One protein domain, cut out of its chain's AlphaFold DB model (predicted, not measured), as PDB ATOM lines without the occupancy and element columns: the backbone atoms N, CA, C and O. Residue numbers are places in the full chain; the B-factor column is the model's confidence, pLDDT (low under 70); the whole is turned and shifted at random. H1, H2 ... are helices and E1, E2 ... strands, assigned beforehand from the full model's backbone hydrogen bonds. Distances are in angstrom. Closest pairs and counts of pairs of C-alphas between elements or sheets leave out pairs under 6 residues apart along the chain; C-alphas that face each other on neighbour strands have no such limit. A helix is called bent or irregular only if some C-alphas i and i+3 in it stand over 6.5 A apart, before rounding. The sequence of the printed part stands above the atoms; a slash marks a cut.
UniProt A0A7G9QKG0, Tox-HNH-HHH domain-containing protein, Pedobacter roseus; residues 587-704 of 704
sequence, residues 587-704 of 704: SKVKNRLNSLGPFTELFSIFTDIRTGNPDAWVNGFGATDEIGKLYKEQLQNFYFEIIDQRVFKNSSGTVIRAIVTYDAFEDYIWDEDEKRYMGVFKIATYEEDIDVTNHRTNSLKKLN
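This is residues 587 to 704 of the 704 residues of the protein "Tox-HNH-HHH domain-containing protein" of Pedobacter roseus (UniProt A0A7G9QKG0). One twisted sheet of five strands, E1 to E5, makes a bent wall, and the long unnamed stretch 593 to 629 loops over one of its faces. The printed part has 118 residues, with one named helix and five named strands in the order H1 E1 E2 E3 E4 E5 along the chain; strands hold 57 of the 63 residues in named elements, the class is mostly strand, and the antiparallel sheet has the order E1 - E2 - E3 - E4 - E5. It is compact, with a radius of gyration of the C-alphas of 14.3 A and spans of 43 by 36 by 23 A.

Find C-alpha 587 at (187.483, 143.009, 178.381); helix H1 runs to 592. Then come E1, residues 630 to 633; E2, 638 to 649, 30.0 A; E3, 655 to 671, 32.8 A; E4, 676 to 691, 29.8 A; and E5, 696 to 703, ending at (171.078, 145.540, 173.310).

E1 to E5 form a meander, each strand the antiparallel neighbour of the one before, in hairpins. Within hydrogen-bond range, find N 631 and O 640, 2.8 A; N 646 and O 659, 2.8 A; N 660 and O 688, 2.8 A; N 689 and O 699, 2.9 A. E3 bends by 91 degrees at residue 667, E4 by 108 degrees at 681. H1, with every O i to N i+4 pair within range, is not on the sheet.

C-alphas 651 and 672 are farthest apart, 43.0 A. The printed part has no cut; H1 to E1 is a long link. Forty residues have pLDDT under 70, among them 587 to 612.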
ATOM      1  N   SER A 587     186.999 142.059 179.392       39.41
ATOM      2  CA  SER A 587     187.483 143.009 178.381       39.41
ATOM      3  C   SER A 587     187.936 142.346 177.070       39.41
ATOM      4  O   SER A 587     187.820 142.961 176.013       39.41
ATOM      5  N   LYS A 588     188.405 141.088 177.096       39.94
ATOM      6  CA  LYS A 588     188.703 140.312 175.878       39.94
ATOM      7  C   LYS A 588     187.447 139.704 175.273       39.94
ATOM      8  O   LYS A 588     187.408 139.618 174.057       39.94
ATOM      9  N   VAL A 589     186.427 139.370 176.068       41.66
ATOM     10  CA  VAL A 589     185.091 139.013 175.551       41.66
ATOM     11  C   VAL A 589     184.506 140.207 174.788       41.66
ATOM     12  O   VAL A 589     184.123 140.070 173.634       41.66
ATOM     13  N   LYS A 590     184.594 141.423 175.347       41.38
ATOM     14  CA  LYS A 590     184.140 142.657 174.680       41.38
ATOM     15  C   LYS A 590     184.861 142.954 173.352       41.38
ATOM     16  O   LYS A 590     184.233 143.473 172.440       41.38
ATOM     17  N   ASN A 591     186.147 142.607 173.231       40.12
ATOM     18  CA  ASN A 591     186.932 142.808 172.003       40.12
ATOM     19  C   ASN A 591     186.902 141.606 171.034       40.12
ATOM     20  O   ASN A 591     187.255 141.772 169.870       40.12
ATOM     21  N   ARG A 592     186.499 140.410 171.494       43.06
ATOM     22  CA  ARG A 592     186.341 139.188 170.678       43.06
ATOM     23  C   ARG A 592     184.905 138.934 170.221       43.06
ATOM     24  O   ARG A 592     184.720 138.188 169.274       43.06
ATOM     25  N   LEU A 593     183.922 139.612 170.810       45.94
ATOM     26  CA  LEU A 593     182.548 139.673 170.299       45.94
ATOM     27  C   LEU A 593     182.420 140.513 169.019       45.94
ATOM     28  O   LEU A 593     181.372 140.501 168.399       45.94
ATOM     29  N   ASN A 594     183.464 141.227 168.580       41.22
ATOM     30  CA  ASN A 594     183.387 142.086 167.388       41.22
ATOM     31  C   ASN A 594     183.175 141.328 166.065       41.22
ATOM     32  O   ASN A 594     182.904 141.955 165.046       41.22
ATOM     33  N   SER A 595     183.247 140.003 166.078       44.44
ATOM     34  CA  SER A 595     182.507 139.184 165.130       44.44
ATOM     35  C   SER A 595     182.344 137.807 165.741       44.44
ATOM     36  O   SER A 595     183.349 137.151 166.033       44.44
ATOM     37  N   LEU A 596     181.115 137.312 165.806       50.03
ATOM     38  CA  LEU A 596     180.877 135.880 165.715       50.03
ATOM     39  C   LEU A 596     181.181 135.431 164.266       50.03
ATOM     40  O   LEU A 596     180.377 134.842 163.573       50.03
ATOM     41  N   GLY A 597     182.377 135.738 163.762       43.19
ATOM     42  CA  GLY A 597     182.845 135.310 162.445       43.19
ATOM     43  C   GLY A 597     182.825 133.788 162.226       43.19
ATOM     44  O   GLY A 597     182.713 133.390 161.075       43.19
ATOM     45  N   PRO A 598     182.879 132.931 163.273       44.50
ATOM     46  CA  PRO A 598     182.616 131.498 163.129       44.50
ATOM     47  C   PRO A 598     181.118 131.130 163.064       44.50
ATOM     48  O   PRO A 598     180.799 130.005 162.700       44.50
ATOM     49  N   PHE A 599     180.187 132.038 163.395       43.38
ATOM     50  CA  PHE A 599     178.730 131.776 163.426       43.38
ATOM     51  C   PHE A 599     178.085 131.612 162.064       43.38
ATOM     52  O   PHE A 599     176.871 131.484 161.931       43.38
ATOM     53  N   THR A 600     178.869 131.678 161.012       41.62
ATOM     54  CA  THR A 600     178.304 131.776 159.690       41.62
ATOM     55  C   THR A 600     178.387 130.472 158.920       41.62
ATOM     56  O   THR A 600     177.554 130.246 158.048       41.62
ATOM     57  N   GLU A 601     179.243 129.545 159.354       40.16
ATOM     58  CA  GLU A 601     179.091 128.108 159.080       40.16
ATOM     59  C   GLU A 601     177.874 127.495 159.811       40.16
ATOM     60  O   GLU A 601     177.393 126.427 159.425       40.16
ATOM     61  N   LEU A 602     177.329 128.180 160.828       44.66
ATOM     62  CA  LEU A 602     176.291 127.670 161.740       44.66
ATOM     63  C   LEU A 602     174.870 127.583 161.144       44.66
ATOM     64  O   LEU A 602     174.023 126.924 161.733       44.66
ATOM     65  N   PHE A 603     174.606 128.163 159.968       41.00
ATOM     66  CA  PHE A 603     173.359 127.935 159.208       41.00
ATOM     67  C   PHE A 603     173.516 126.825 158.155       41.00
ATOM     68  O   PHE A 603     172.898 126.872 157.086       41.00
ATOM     69  N   SER A 604     174.370 125.833 158.414       34.78
ATOM     70  CA  SER A 604     174.463 124.644 157.568       34.78
ATOM     71  C   SER A 604     173.322 123.683 157.905       34.78
ATOM     72  O   SER A 604     173.235 123.056 158.954       34.78
ATOM     73  N   ILE A 605     172.375 123.629 156.978       36.75
ATOM     74  CA  ILE A 605     171.205 122.758 156.988       36.75
ATOM     75  C   ILE A 605     171.699 121.299 156.975       36.75
ATOM     76  O   ILE A 605     172.487 120.977 156.096       36.75
ATOM     77  N   PHE A 606     171.233 120.460 157.917       28.50
ATOM     78  CA  PHE A 606     170.994 118.993 157.850       28.50
ATOM     79  C   PHE A 606     171.473 118.197 159.089       28.50
ATOM     80  O   PHE A 606     172.598 117.721 159.147       28.50
ATOM     81  N   THR A 607     170.563 117.953 160.039       30.28
ATOM     82  CA  THR A 607     170.049 116.645 160.535       30.28
ATOM     83  C   THR A 607     169.416 116.843 161.918       30.28
ATOM     84  O   THR A 607     169.854 117.674 162.702       30.28
ATOM     85  N   ASP A 608     168.306 116.149 162.172       31.11
ATOM     86  CA  ASP A 608     167.420 116.366 163.323       31.11
ATOM     87  C   ASP A 608     167.584 115.182 164.289       31.11
ATOM     88  O   ASP A 608     167.015 114.110 164.078       31.11
ATOM     89  N   ILE A 609     168.417 115.345 165.318       33.81
ATOM     90  CA  ILE A 609     168.520 114.410 166.444       33.81
ATOM     91  C   ILE A 609     168.421 115.247 167.724       33.81
ATOM     92  O   ILE A 609     169.246 116.118 167.987       33.81
ATOM     93  N   ARG A 610     167.352 115.025 168.494       47.53
ATOM     94  CA  ARG A 610     166.896 115.926 169.562       47.53
ATOM     95  C   ARG A 610     167.140 115.314 170.931       47.53
ATOM     96  O   ARG A 610     166.449 114.374 171.306       47.53
ATOM     97  N   THR A 611     168.057 115.887 171.703       48.06
ATOM     98  CA  THR A 611     168.245 115.501 173.116       48.06
ATOM     99  C   THR A 611     167.857 116.603 174.101       48.06
ATOM    100  O   THR A 611     167.895 116.377 175.302       48.06
ATOM    101  N   GLY A 612     167.480 117.800 173.630       60.03
ATOM    102  CA  GLY A 612     167.081 118.938 174.475       60.03
ATOM    103  C   GLY A 612     168.217 119.563 175.302       60.03
ATOM    104  O   GLY A 612     168.161 120.755 175.564       60.03
ATOM    105  N   ASN A 613     169.247 118.793 175.660       74.31
ATOM    106  CA  ASN A 613     170.385 119.182 176.489       74.31
ATOM    107  C   ASN A 613     171.392 120.100 175.757       74.31
ATOM    108  O   ASN A 613     172.051 119.626 174.829       74.31
ATOM    109  N   PRO A 614     171.603 121.359 176.191       76.69
ATOM    110  CA  PRO A 614     172.544 122.296 175.571       76.69
ATOM    111  C   PRO A 614     173.982 121.769 175.436       76.69
ATOM    112  O   PRO A 614     174.690 122.189 174.525       76.69
ATOM    113  N   ASP A 615     174.403 120.844 176.306       73.88
ATOM    114  CA  ASP A 615     175.740 120.236 176.293       73.88
ATOM    115  C   ASP A 615     175.858 118.989 175.417       73.88
ATOM    116  O   ASP A 615     176.969 118.538 175.130       73.88
ATOM    117  N   ALA A 616     174.742 118.407 174.976       65.88
ATOM    118  CA  ALA A 616     174.810 117.240 174.114       65.88
ATOM    119  C   ALA A 616     175.473 117.620 172.788       65.88
ATOM    120  O   ALA A 616     175.022 118.533 172.097       65.88
ATOM    121  N   TRP A 617     176.492 116.852 172.395       46.84
ATOM    122  CA  TRP A 617     177.238 117.065 171.149       46.84
ATOM    123  C   TRP A 617     176.336 117.120 169.901       46.84
ATOM    124  O   TRP A 617     176.675 117.771 168.916       46.84
ATOM    125  N   VAL A 618     175.161 116.483 169.971       47.56
ATOM    126  CA  VAL A 618     174.160 116.427 168.897       47.56
ATOM    127  C   VAL A 618     173.251 117.663 168.825       47.56
ATOM    128  O   VAL A 618     172.592 117.864 167.815       47.56
ATOM    129  N   ASN A 619     173.221 118.533 169.842       52.81
ATOM    130  CA  ASN A 619     172.468 119.798 169.778       52.81
ATOM    131  C   ASN A 619     173.250 120.931 169.086       52.81
ATOM    132  O   ASN A 619     172.904 122.104 169.238       52.81
ATOM    133  N   GLY A 620     174.260 120.584 168.280       50.19
ATOM    134  CA  GLY A 620     174.708 121.457 167.198       50.19
ATOM    135  C   GLY A 620     173.531 121.786 166.271       50.19
ATOM    136  O   GLY A 620     172.670 120.943 166.033       50.19
ATOM    137  N   PHE A 621     173.459 123.040 165.830       48.09
ATOM    138  CA  PHE A 621     172.320 123.642 165.128       48.09
ATOM    139  C   PHE A 621     171.720 122.729 164.047       48.09
ATOM    140  O   PHE A 621     172.407 122.268 163.138       48.09
ATOM    141  N   GLY A 622     170.415 122.463 164.171       44.12
ATOM    142  CA  GLY A 622     169.609 121.751 163.179       44.12
ATOM    143  C   GLY A 622     168.883 122.720 162.241       44.12
ATOM    144  O   GLY A 622     168.952 123.933 162.396       44.12
ATOM    145  N   ALA A 623     168.119 122.200 161.275       40.09
ATOM    146  CA  ALA A 623     167.450 122.993 160.229       40.09
ATOM    147  C   ALA A 623     166.380 124.001 160.725       40.09
ATOM    148  O   ALA A 623     165.787 124.714 159.911       40.09
ATOM    149  N   THR A 624     166.128 124.070 162.033       52.69
ATOM    150  CA  THR A 624     165.253 125.053 162.671       52.69
ATOM    151  C   THR A 624     165.843 125.461 164.012       52.69
ATOM    152  O   THR A 624     165.742 124.728 164.997       52.69
ATOM    153  N   ASP A 625     166.439 126.644 164.045       67.81
ATOM    154  CA  ASP A 625     166.715 127.335 165.295       67.81
ATOM    155  C   ASP A 625     165.378 127.673 165.966       67.81
ATOM    156  O   ASP A 625     164.561 128.415 165.418       67.81
ATOM    157  N   GLU A 626     165.113 127.065 167.117       80.81
ATOM    158  CA  GLU A 626     163.867 127.233 167.851       80.81
ATOM    159  C   GLU A 626     164.009 128.422 168.804       80.81
ATOM    160  O   GLU A 626     164.895 128.462 169.662       80.81
ATOM    161  N   ILE A 627     163.112 129.402 168.663       88.12
ATOM    162  CA  ILE A 627     162.978 130.488 169.640       88.12
ATOM    163  C   ILE A 627     162.664 129.865 171.008       88.12
ATOM    164  O   ILE A 627     161.761 129.038 171.121       88.12
ATOM    165  N   GLY A 628     163.399 130.273 172.042       85.75
ATOM    166  CA  GLY A 628     163.251 129.773 173.410       85.75
ATOM    167  C   GLY A 628     164.049 128.503 173.732       85.75
ATOM    168  O   GLY A 628     163.979 127.998 174.855       85.75
ATOM    169  N   LYS A 629     164.814 127.968 172.770       87.88
ATOM    170  CA  LYS A 629     165.754 126.870 173.015       87.88
ATOM    171  C   LYS A 629     167.133 127.426 173.358       87.88
ATOM    172  O   LYS A 629     167.587 128.404 172.764       87.88
ATOM    173  N   LEU A 630     167.790 126.786 174.320       87.12
ATOM    174  CA  LEU A 630     169.130 127.142 174.759       87.12
ATOM    175  C   LEU A 630     170.191 126.319 174.005       87.12
ATOM    176  O   LEU A 630     170.074 125.100 173.881       87.12
ATOM    177  N   TYR A 631     171.236 126.993 173.536       86.75
ATOM    178  CA  TYR A 631     172.333 126.446 172.739       86.75
ATOM    179  C   TYR A 631     173.679 126.734 173.407       86.75
ATOM    180  O   TYR A 631     173.830 127.771 174.050       86.75
ATOM    181  N   LYS A 632     174.674 125.856 173.237       85.44
ATOM    182  CA  LYS A 632     176.044 126.075 173.727       85.44
ATOM    183  C   LYS A 632     176.951 126.615 172.627       85.44
ATOM    184  O   LYS A 632     177.037 126.047 171.540       85.44
ATOM    185  N   GLU A 633     177.694 127.674 172.932       82.94
ATOM    186  CA  GLU A 633     178.797 128.153 172.103       82.94
ATOM    187  C   GLU A 633     180.089 127.408 172.492       82.94
ATOM    188  O   GLU A 633     180.546 127.452 173.638       82.94
ATOM    189  N   GLN A 634     180.662 126.680 171.529       70.25
ATOM    190  CA  GLN A 634     181.736 125.704 171.760       70.25
ATOM    191  C   GLN A 634     183.124 126.329 172.014       70.25
ATOM    192  O   GLN A 634     183.978 125.701 172.635       70.25
ATOM    193  N   LEU A 635     183.393 127.549 171.539       66.25
ATOM    194  CA  LEU A 635     184.725 128.176 171.597       66.25
ATOM    195  C   LEU A 635     184.939 129.025 172.855       66.25
ATOM    196  O   LEU A 635     186.070 129.229 173.302       66.25
ATOM    197  N   GLN A 636     183.863 129.579 173.390       70.38
ATOM    198  CA  GLN A 636     183.826 130.558 174.463       70.38
ATOM    199  C   GLN A 636     183.083 130.029 175.691       70.38
ATOM    200  O   GLN A 636     183.171 130.662 176.743       70.38
ATOM    201  N   ASN A 637     182.430 128.866 175.575       76.06
ATOM    202  CA  ASN A 637     181.785 128.149 176.670       76.06
ATOM    203  C   ASN A 637     180.739 129.008 177.400       76.06
ATOM    204  O   ASN A 637     180.752 129.113 178.627       76.06
ATOM    205  N   PHE A 638     179.869 129.659 176.625       85.31
ATOM    206  CA  PHE A 638     178.662 130.328 177.112       85.31
ATOM    207  C   PHE A 638     177.438 129.738 176.411       85.31
ATOM    208  O   PHE A 638     177.562 129.080 175.376       85.31
ATOM    209  N   TYR A 639     176.257 129.985 176.962       89.81
ATOM    210  CA  TYR A 639     174.994 129.505 176.413       89.81
ATOM    211  C   TYR A 639     174.205 130.662 175.821       89.81
ATOM    212  O   TYR A 639     174.365 131.801 176.255       89.81
ATOM    213  N   PHE A 640     173.346 130.413 174.844       92.62
ATOM    214  CA  PHE A 640     172.470 131.448 174.322       92.62
ATOM    215  C   PHE A 640     171.094 130.921 173.940       92.62
ATOM    216  O   PHE A 640     170.946 129.775 173.534       92.62
ATOM    217  N   GLU A 641     170.084 131.767 174.087       93.00
ATOM    218  CA  GLU A 641     168.685 131.477 173.789       93.00
ATOM    219  C   GLU A 641     168.188 132.479 172.757       93.00
ATOM    220  O   GLU A 641     168.252 133.690 172.981       93.00
ATOM    221  N   ILE A 642     167.704 131.994 171.616       93.19
ATOM    222  CA  ILE A 642     167.149 132.870 170.582       93.19
ATOM    223  C   ILE A 642     165.792 133.374 171.062       93.19
ATOM    224  O   ILE A 642     164.900 132.581 171.348       93.19
ATOM    225  N   ILE A 643     165.635 134.693 171.134       94.75
ATOM    226  CA  ILE A 643     164.406 135.352 171.591       94.75
ATOM    227  C   ILE A 643     163.567 135.904 170.432       94.75
ATOM    228  O   ILE A 643     162.353 136.022 170.565       94.75
ATOM    229  N   ASP A 644     164.190 136.222 169.293       94.44
ATOM    230  CA  ASP A 644     163.500 136.653 168.071       94.44
ATOM    231  C   ASP A 644     164.314 136.283 166.825       94.44
ATOM    232  O   ASP A 644     165.546 136.301 166.845       94.44
ATOM    233  N   GLN A 645     163.634 135.986 165.717       93.38
ATOM    234  CA  GLN A 645     164.275 135.695 164.437       93.38
ATOM    235  C   GLN A 645     163.443 136.235 163.269       93.38
ATOM    236  O   GLN A 645     162.271 135.906 163.093       93.38
ATOM    237  N   ARG A 646     164.086 137.016 162.393       94.06
ATOM    238  CA  ARG A 646     163.499 137.548 161.156       94.06
ATOM    239  C   ARG A 646     164.293 137.075 159.947       94.06
ATOM    240  O   ARG A 646     165.411 137.524 159.723       94.06
ATOM    241  N   VAL A 647     163.699 136.197 159.143       91.94
ATOM    242  CA  VAL A 647     164.326 135.649 157.931       91.94
ATOM    243  C   VAL A 647     163.875 136.385 156.670       91.94
ATOM    244  O   VAL A 647     162.693 136.661 156.472       91.94
ATOM    245  N   PHE A 648     164.820 136.662 155.777       91.44
ATOM    246  CA  PHE A 648     164.591 137.290 154.480       91.44
ATOM    247  C   PHE A 648     164.893 136.274 153.387       91.44
ATOM    248  O   PHE A 648     165.991 135.715 153.328       91.44
ATOM    249  N   LYS A 649     163.911 136.033 152.517       92.94
ATOM    250  CA  LYS A 649     164.001 135.059 151.425       92.94
ATOM    251  C   LYS A 649     164.084 135.767 150.077       92.94
ATOM    252  O   LYS A 649     163.491 136.829 149.897       92.94
ATOM    253  N   ASN A 650     164.809 135.179 149.134       91.81
ATOM    254  CA  ASN A 650     164.796 135.616 147.739       91.81
ATOM    255  C   ASN A 650     163.539 135.096 147.002       91.81
ATOM    256  O   ASN A 650     162.679 134.431 147.583       91.81
ATOM    257  N   SER A 651     163.443 135.369 145.699       92.56
ATOM    258  CA  SER A 651     162.322 134.934 144.854       92.56
ATOM    259  C   SER A 651     162.179 133.412 144.713       92.56
ATOM    260  O   SER A 651     161.085 132.952 144.397       92.56
ATOM    261  N   SER A 652     163.232 132.623 144.966       90.25
ATOM    262  CA  SER A 652     163.168 131.154 144.986       90.25
ATOM    263  C   SER A 652     162.756 130.581 146.347       90.25
ATOM    264  O   SER A 652     162.695 129.365 146.501       90.25
ATOM    265  N   GLY A 653     162.481 131.432 147.343       85.50
ATOM    266  CA  GLY A 653     162.148 131.007 148.705       85.50
ATOM    267  C   GLY A 653     163.361 130.612 149.554       85.50
ATOM    268  O   GLY A 653     163.186 130.168 150.690       85.50
ATOM    269  N   THR A 654     164.579 130.800 149.044       81.75
ATOM    270  CA  THR A 654     165.834 130.535 149.757       81.75
ATOM    271  C   THR A 654     166.110 131.665 150.743       81.75
ATOM    272  O   THR A 654     166.020 132.837 150.370       81.75
ATOM    273  N   VAL A 655     166.444 131.340 151.995       84.69
ATOM    274  CA  VAL A 655     166.835 132.337 153.004       84.69
ATOM    275  C   VAL A 655     168.190 132.927 152.615       84.69
ATOM    276  O   VAL A 655     169.159 132.196 152.454       84.69
ATOM    277  N   ILE A 656     168.251 134.247 152.446       90.69
ATOM    278  CA  ILE A 656     169.466 134.977 152.053       90.69
ATOM    279  C   ILE A 656     170.023 135.852 153.179       90.69
ATOM    280  O   ILE A 656     171.202 136.187 153.171       90.69
ATOM    281  N   ARG A 657     169.190 136.212 154.162       93.69
ATOM    282  CA  ARG A 657     169.570 137.016 155.327       93.69
ATOM    283  C   ARG A 657     168.696 136.642 156.521       93.69
ATOM    284  O   ARG A 657     167.519 136.337 156.333       93.69
ATOM    285  N   ALA A 658     169.237 136.705 157.729       92.06
ATOM    286  CA  ALA A 658     168.491 136.543 158.972       92.06
ATOM    287  C   ALA A 658     168.900 137.636 159.963       92.06
ATOM    288  O   ALA A 658     170.074 137.962 160.056       92.06
ATOM    289  N   ILE A 659     167.946 138.213 160.689       92.81
ATOM    290  CA  ILE A 659     168.227 139.043 161.862       92.81
ATOM    291  C   ILE A 659     167.790 138.244 163.084       92.81
ATOM    292  O   ILE A 659     166.608 137.926 163.199       92.81
ATOM    293  N   VAL A 660     168.730 137.903 163.957       93.94
ATOM    294  CA  VAL A 660     168.511 137.065 165.140       93.94
ATOM    295  C   VAL A 660     168.745 137.907 166.382       93.94
ATOM    296  O   VAL A 660     169.780 138.555 166.501       93.94
ATOM    297  N   THR A 661     167.803 137.890 167.317       94.25
ATOM    298  CA  THR A 661     168.010 138.435 168.657       94.25
ATOM    299  C   THR A 661     168.123 137.275 169.632       94.25
ATOM    300  O   THR A 661     167.281 136.379 169.608       94.25
ATOM    301  N   TYR A 662     169.139 137.279 170.490       94.94
ATOM    302  CA  TYR A 662     169.354 136.224 171.478       94.94
ATOM    303  C   TYR A 662     169.887 136.768 172.801       94.94
ATOM    304  O   TYR A 662     170.585 137.785 172.857       94.94
ATOM    305  N   ASP A 663     169.569 136.054 173.870       94.31
ATOM    306  CA  ASP A 663     170.143 136.247 175.193       94.31
ATOM    307  C   ASP A 663     171.340 135.320 175.369       94.31
ATOM    308  O   ASP A 663     171.255 134.150 175.030       94.31
ATOM    309  N   ALA A 664     172.452 135.829 175.900       91.25
ATOM    310  CA  ALA A 664     173.622 135.029 176.255       91.25
ATOM    311  C   ALA A 664     173.708 134.848 177.776       91.25
ATOM    312  O   ALA A 664     173.449 135.789 178.529       91.25
ATOM    313  N   PHE A 665     174.135 133.673 178.223       90.25
ATOM    314  CA  PHE A 665     174.127 133.195 179.603       90.25
ATOM    315  C   PHE A 665     175.454 132.517 179.945       90.25
ATOM    316  O   PHE A 665     176.088 131.914 179.081       90.25
ATOM    317  N   GLU A 666     175.886 132.602 181.203       82.00
ATOM    318  CA  GLU A 666     177.115 131.921 181.647       82.00
ATOM    319  C   GLU A 666     176.900 130.422 181.898       82.00
ATOM    320  O   GLU A 666     177.842 129.644 181.777       82.00
ATOM    321  N   ASP A 667     175.679 130.017 182.254       82.25
ATOM    322  CA  ASP A 667     175.331 128.647 182.648       82.25
ATOM    323  C   ASP A 667     173.851 128.366 182.318       82.25
ATOM    324  O   ASP A 667     173.143 129.242 181.810       82.25
ATOM    325  N   TYR A 668     173.360 127.163 182.610       88.19
ATOM    326  CA  TYR A 668     171.953 126.801 182.447       88.19
ATOM    327  C   TYR A 668     171.408 125.962 183.608       88.19
ATOM    328  O   TYR A 668     172.138 125.490 184.478       88.19
ATOM    329  N   ILE A 669     170.087 125.824 183.660       78.56
ATOM    330  CA  ILE A 669     169.371 124.898 184.543       78.56
ATOM    331  C   ILE A 669     168.278 124.188 183.759       78.56
ATOM    332  O   ILE A 669     167.774 124.726 182.779       78.56
ATOM    333  N   TRP A 670     167.887 122.996 184.195       79.88
ATOM    334  CA  TRP A 670     166.623 122.399 183.775       79.88
ATOM    335  C   TRP A 670     165.482 123.016 184.591       79.88
ATOM    336  O   TRP A 670     165.519 122.956 185.822       79.88
ATOM    337  N   ASP A 671     164.501 123.616 183.918       70.94
ATOM    338  CA  ASP A 671     163.261 124.089 184.529       70.94
ATOM    339  C   ASP A 671     162.185 123.002 184.407       70.94
ATOM    340  O   ASP A 671     161.801 122.584 183.309       70.94
ATOM    341  N   GLU A 672     161.727 122.517 185.559       52.81
ATOM    342  CA  GLU A 672     160.775 121.412 185.647       52.81
ATOM    343  C   GLU A 672     159.339 121.829 185.295       52.81
ATOM    344  O   GLU A 672     158.578 120.998 184.790       52.81
ATOM    345  N   ASP A 673     158.979 123.095 185.520       55.94
ATOM    346  CA  ASP A 673     157.651 123.636 185.227       55.94
ATOM    347  C   ASP A 673     157.506 123.909 183.722       55.94
ATOM    348  O   ASP A 673     156.470 123.608 183.124       55.94
ATOM    349  N   GLU A 674     158.570 124.411 183.086       69.31
ATOM    350  CA  GLU A 674     158.606 124.701 181.648       69.31
ATOM    351  C   GLU A 674     159.091 123.521 180.788       69.31
ATOM    352  O   GLU A 674     159.007 123.576 179.558       69.31
ATOM    353  N   LYS A 675     159.570 122.437 181.419       79.38
ATOM    354  CA  LYS A 675     160.099 121.222 180.766       79.38
ATOM    355  C   LYS A 675     161.162 121.533 179.709       79.38
ATOM    356  O   LYS A 675     161.176 120.933 178.630       79.38
ATOM    357  N   ARG A 676     162.051 122.478 180.016       83.38
ATOM    358  CA  ARG A 676     163.133 122.908 179.122       83.38
ATOM    359  C   ARG A 676     164.345 123.397 179.901       83.38
ATOM    360  O   ARG A 676     164.256 123.746 181.074       83.38
ATOM    361  N   TYR A 677     165.480 123.478 179.217       83.06
ATOM    362  CA  TYR A 677     166.657 124.138 179.766       83.06
ATOM    363  C   TYR A 677     166.530 125.655 179.635       83.06
ATOM    364  O   TYR A 677     166.217 126.166 178.561       83.06
ATOM    365  N   MET A 678     166.798 126.361 180.729       83.75
ATOM    366  CA  MET A 678     166.790 127.815 180.812       83.75
ATOM    367  C   MET A 678     168.193 128.329 181.092       83.75
ATOM    368  O   MET A 678     168.899 127.812 181.962       83.75
ATOM    369  N   GLY A 679     168.594 129.373 180.373       84.69
ATOM    370  CA  GLY A 679     169.848 130.056 180.641       84.69
ATOM    371  C   GLY A 679     169.814 130.764 181.996       84.69
ATOM    372  O   GLY A 679     168.821 131.392 182.367       84.69
ATOM    373  N   VAL A 680     170.913 130.699 182.746       79.50
ATOM    374  CA  VAL A 680     171.094 131.433 184.004       79.50
ATOM    375  C   VAL A 680     172.314 132.341 183.927       79.50
ATOM    376  O   VAL A 680     173.260 132.100 183.185       79.50
ATOM    377  N   PHE A 681     172.278 133.423 184.704       80.44
ATOM    378  CA  PHE A 681     173.293 134.483 184.665       80.44
ATOM    379  C   PHE A 681     173.395 135.123 183.276       80.44
ATOM    380  O   PHE A 681     174.411 135.032 182.589       80.44
ATOM    381  N   LYS A 682     172.311 135.789 182.860       88.56
ATOM    382  CA  LYS A 682     172.267 136.531 181.599       88.56
ATOM    383  C   LYS A 682     173.402 137.560 181.542       88.56
ATOM    384  O   LYS A 682     173.447 138.503 182.331       88.56
ATOM    385  N   ILE A 683     174.297 137.378 180.580       86.94
ATOM    386  CA  ILE A 683     175.451 138.234 180.297       86.94
ATOM    387  C   ILE A 683     174.984 139.497 179.564       86.94
ATOM    388  O   ILE A 683     175.429 140.615 179.858       86.94
ATOM    389  N   ALA A 684     174.130 139.309 178.553       91.38
ATOM    390  CA  ALA A 684     173.705 140.343 177.617       91.38
ATOM    391  C   ALA A 684     172.600 139.840 176.679       91.38
ATOM    392  O   ALA A 684     172.430 138.636 176.513       91.38
ATOM    393  N   THR A 685     171.927 140.776 176.011       93.44
ATOM    394  CA  THR A 685     171.135 140.505 174.805       93.44
ATOM    395  C   THR A 685     171.881 141.049 173.591       93.44
ATOM    396  O   THR A 685     172.476 142.131 173.653       93.44
ATOM    397  N   TYR A 686     171.842 140.321 172.483       92.31
ATOM    398  CA  TYR A 686     172.446 140.709 171.214       92.31
ATOM    399  C   TYR A 686     171.410 140.658 170.096       92.31
ATOM    400  O   TYR A 686     170.544 139.793 170.100       92.31
ATOM    401  N   GLU A 687     171.516 141.579 169.141       94.56
ATOM    402  CA  GLU A 687     170.868 141.509 167.831       94.56
ATOM    403  C   GLU A 687     171.961 141.356 166.773       94.56
ATOM    404  O   GLU A 687     172.917 142.139 166.733       94.56
ATOM    405  N   GLU A 688     171.829 140.347 165.924       92.19
ATOM    406  CA  GLU A 688     172.795 139.997 164.897       92.19
ATOM    407  C   GLU A 688     172.128 139.943 163.525       92.19
ATOM    408  O   GLU A 688     171.125 139.263 163.331       92.19
ATOM    409  N   ASP A 689     172.688 140.671 162.563       92.50
ATOM    410  CA  ASP A 689     172.279 140.659 161.160       92.50
ATOM    411  C   ASP A 689     173.238 139.771 160.373       92.50
ATOM    412  O   ASP A 689     174.429 140.066 160.295       92.50
ATOM    413  N   ILE A 690     172.720 138.695 159.794       88.69
ATOM    414  CA  ILE A 690     173.480 137.589 159.223       88.69
ATOM    415  C   ILE A 690     173.168 137.493 157.731       88.69
ATOM    416  O   ILE A 690     172.017 137.339 157.323       88.69
ATOM    417  N   ASP A 691     174.207 137.564 156.906       86.25
ATOM    418  CA  ASP A 691     174.182 137.255 155.479       86.25
ATOM    419  C   ASP A 691     174.373 135.744 155.319       86.25
ATOM    420  O   ASP A 691     175.493 135.226 155.356       86.25
ATOM    421  N   VAL A 692     173.247 135.038 155.194       84.25
ATOM    422  CA  VAL A 692     173.191 133.569 155.147       84.25
ATOM    423  C   VAL A 692     173.850 133.042 153.873       84.25
ATOM    424  O   VAL A 692     174.430 131.966 153.883       84.25
ATOM    425  N   THR A 693     173.800 133.807 152.777       81.31
ATOM    426  CA  THR A 693     174.381 133.384 151.492       81.31
ATOM    427  C   THR A 693     175.902 133.425 151.507       81.31
ATOM    428  O   THR A 693     176.545 132.525 150.980       81.31
ATOM    429  N   ASN A 694     176.482 134.474 152.090       83.69
ATOM    430  CA  ASN A 694     177.935 134.650 152.110       83.69
ATOM    431  C   ASN A 694     178.589 134.129 153.384       83.69
ATOM    432  O   ASN A 694     179.785 134.347 153.565       83.69
ATOM    433  N   HIS A 695     177.811 133.508 154.272       79.56
ATOM    434  CA  HIS A 695     178.278 133.077 155.573       79.56
ATOM    435  C   HIS A 695     179.063 134.210 156.270       79.56
ATOM    436  O   HIS A 695     180.242 134.059 156.597       79.56
ATOM    437  N   ARG A 696     178.407 135.341 156.569       82.38
ATOM    438  CA  ARG A 696     179.013 136.416 157.388       82.38
ATOM    439  C   ARG A 696     178.003 137.190 158.241       82.38
ATOM    440  O   ARG A 696     176.851 137.354 157.852       82.38
ATOM    441  N   THR A 697     178.465 137.748 159.355       83.81
ATOM    442  CA  THR A 697     177.711 138.721 160.156       83.81
ATOM    443  C   THR A 697     177.862 140.120 159.552       83.81
ATOM    444  O   THR A 697     178.968 140.657 159.484       83.81
ATOM    445  N   ASN A 698     176.760 140.730 159.120       89.06
ATOM    446  CA  ASN A 698     176.711 142.117 158.650       89.06
ATOM    447  C   ASN A 698     176.843 143.114 159.807       89.06
ATOM    448  O   ASN A 698     177.505 144.142 159.667       89.06
ATOM    449  N   SER A 699     176.201 142.834 160.946       90.62
ATOM    450  CA  SER A 699     176.320 143.654 162.154       90.62
ATOM    451  C   SER A 699     175.983 142.856 163.410       90.62
ATOM    452  O   SER A 699     175.096 142.010 163.369       90.62
ATOM    453  N   LEU A 700     176.662 143.160 164.518       90.62
ATOM    454  CA  LEU A 700     176.338 142.652 165.850       90.62
ATOM    455  C   LEU A 700     176.150 143.835 166.796       90.62
ATOM    456  O   LEU A 700     177.056 144.653 166.980       90.62
ATOM    457  N   LYS A 701     174.979 143.924 167.418       92.88
ATOM    458  CA  LYS A 701     174.616 145.004 168.329       92.88
ATOM    459  C   LYS A 701     174.261 144.427 169.689       92.88
ATOM    460  O   LYS A 701     173.300 143.682 169.825       92.88
ATOM    461  N   LYS A 702     175.001 144.825 170.724       92.94
ATOM    462  CA  LYS A 702     174.585 144.577 172.107       92.94
ATOM    463  C   LYS A 702     173.366 145.453 172.417       92.94
ATOM    464  O   LYS A 702     173.447 146.675 172.273       92.94
ATOM    465  N   LEU A 703     172.261 144.840 172.823       90.81
ATOM    466  CA  LEU A 703     171.078 145.540 173.310       90.81
ATOM    467  C   LEU A 703     171.253 145.802 174.816       90.81
ATOM    468  O   LEU A 703     171.791 144.958 175.537       90.81
ATOM    469  N   ASN A 704     170.903 147.016 175.249       77.56
ATOM    470  CA  ASN A 704     171.037 147.458 176.642       77.56
ATOM    471  C   ASN A 704     169.844 147.037 177.488       77.56
ATOM    472  O   ASN A 704     168.714 147.108 176.953       77.56
TER     473      ASN A 704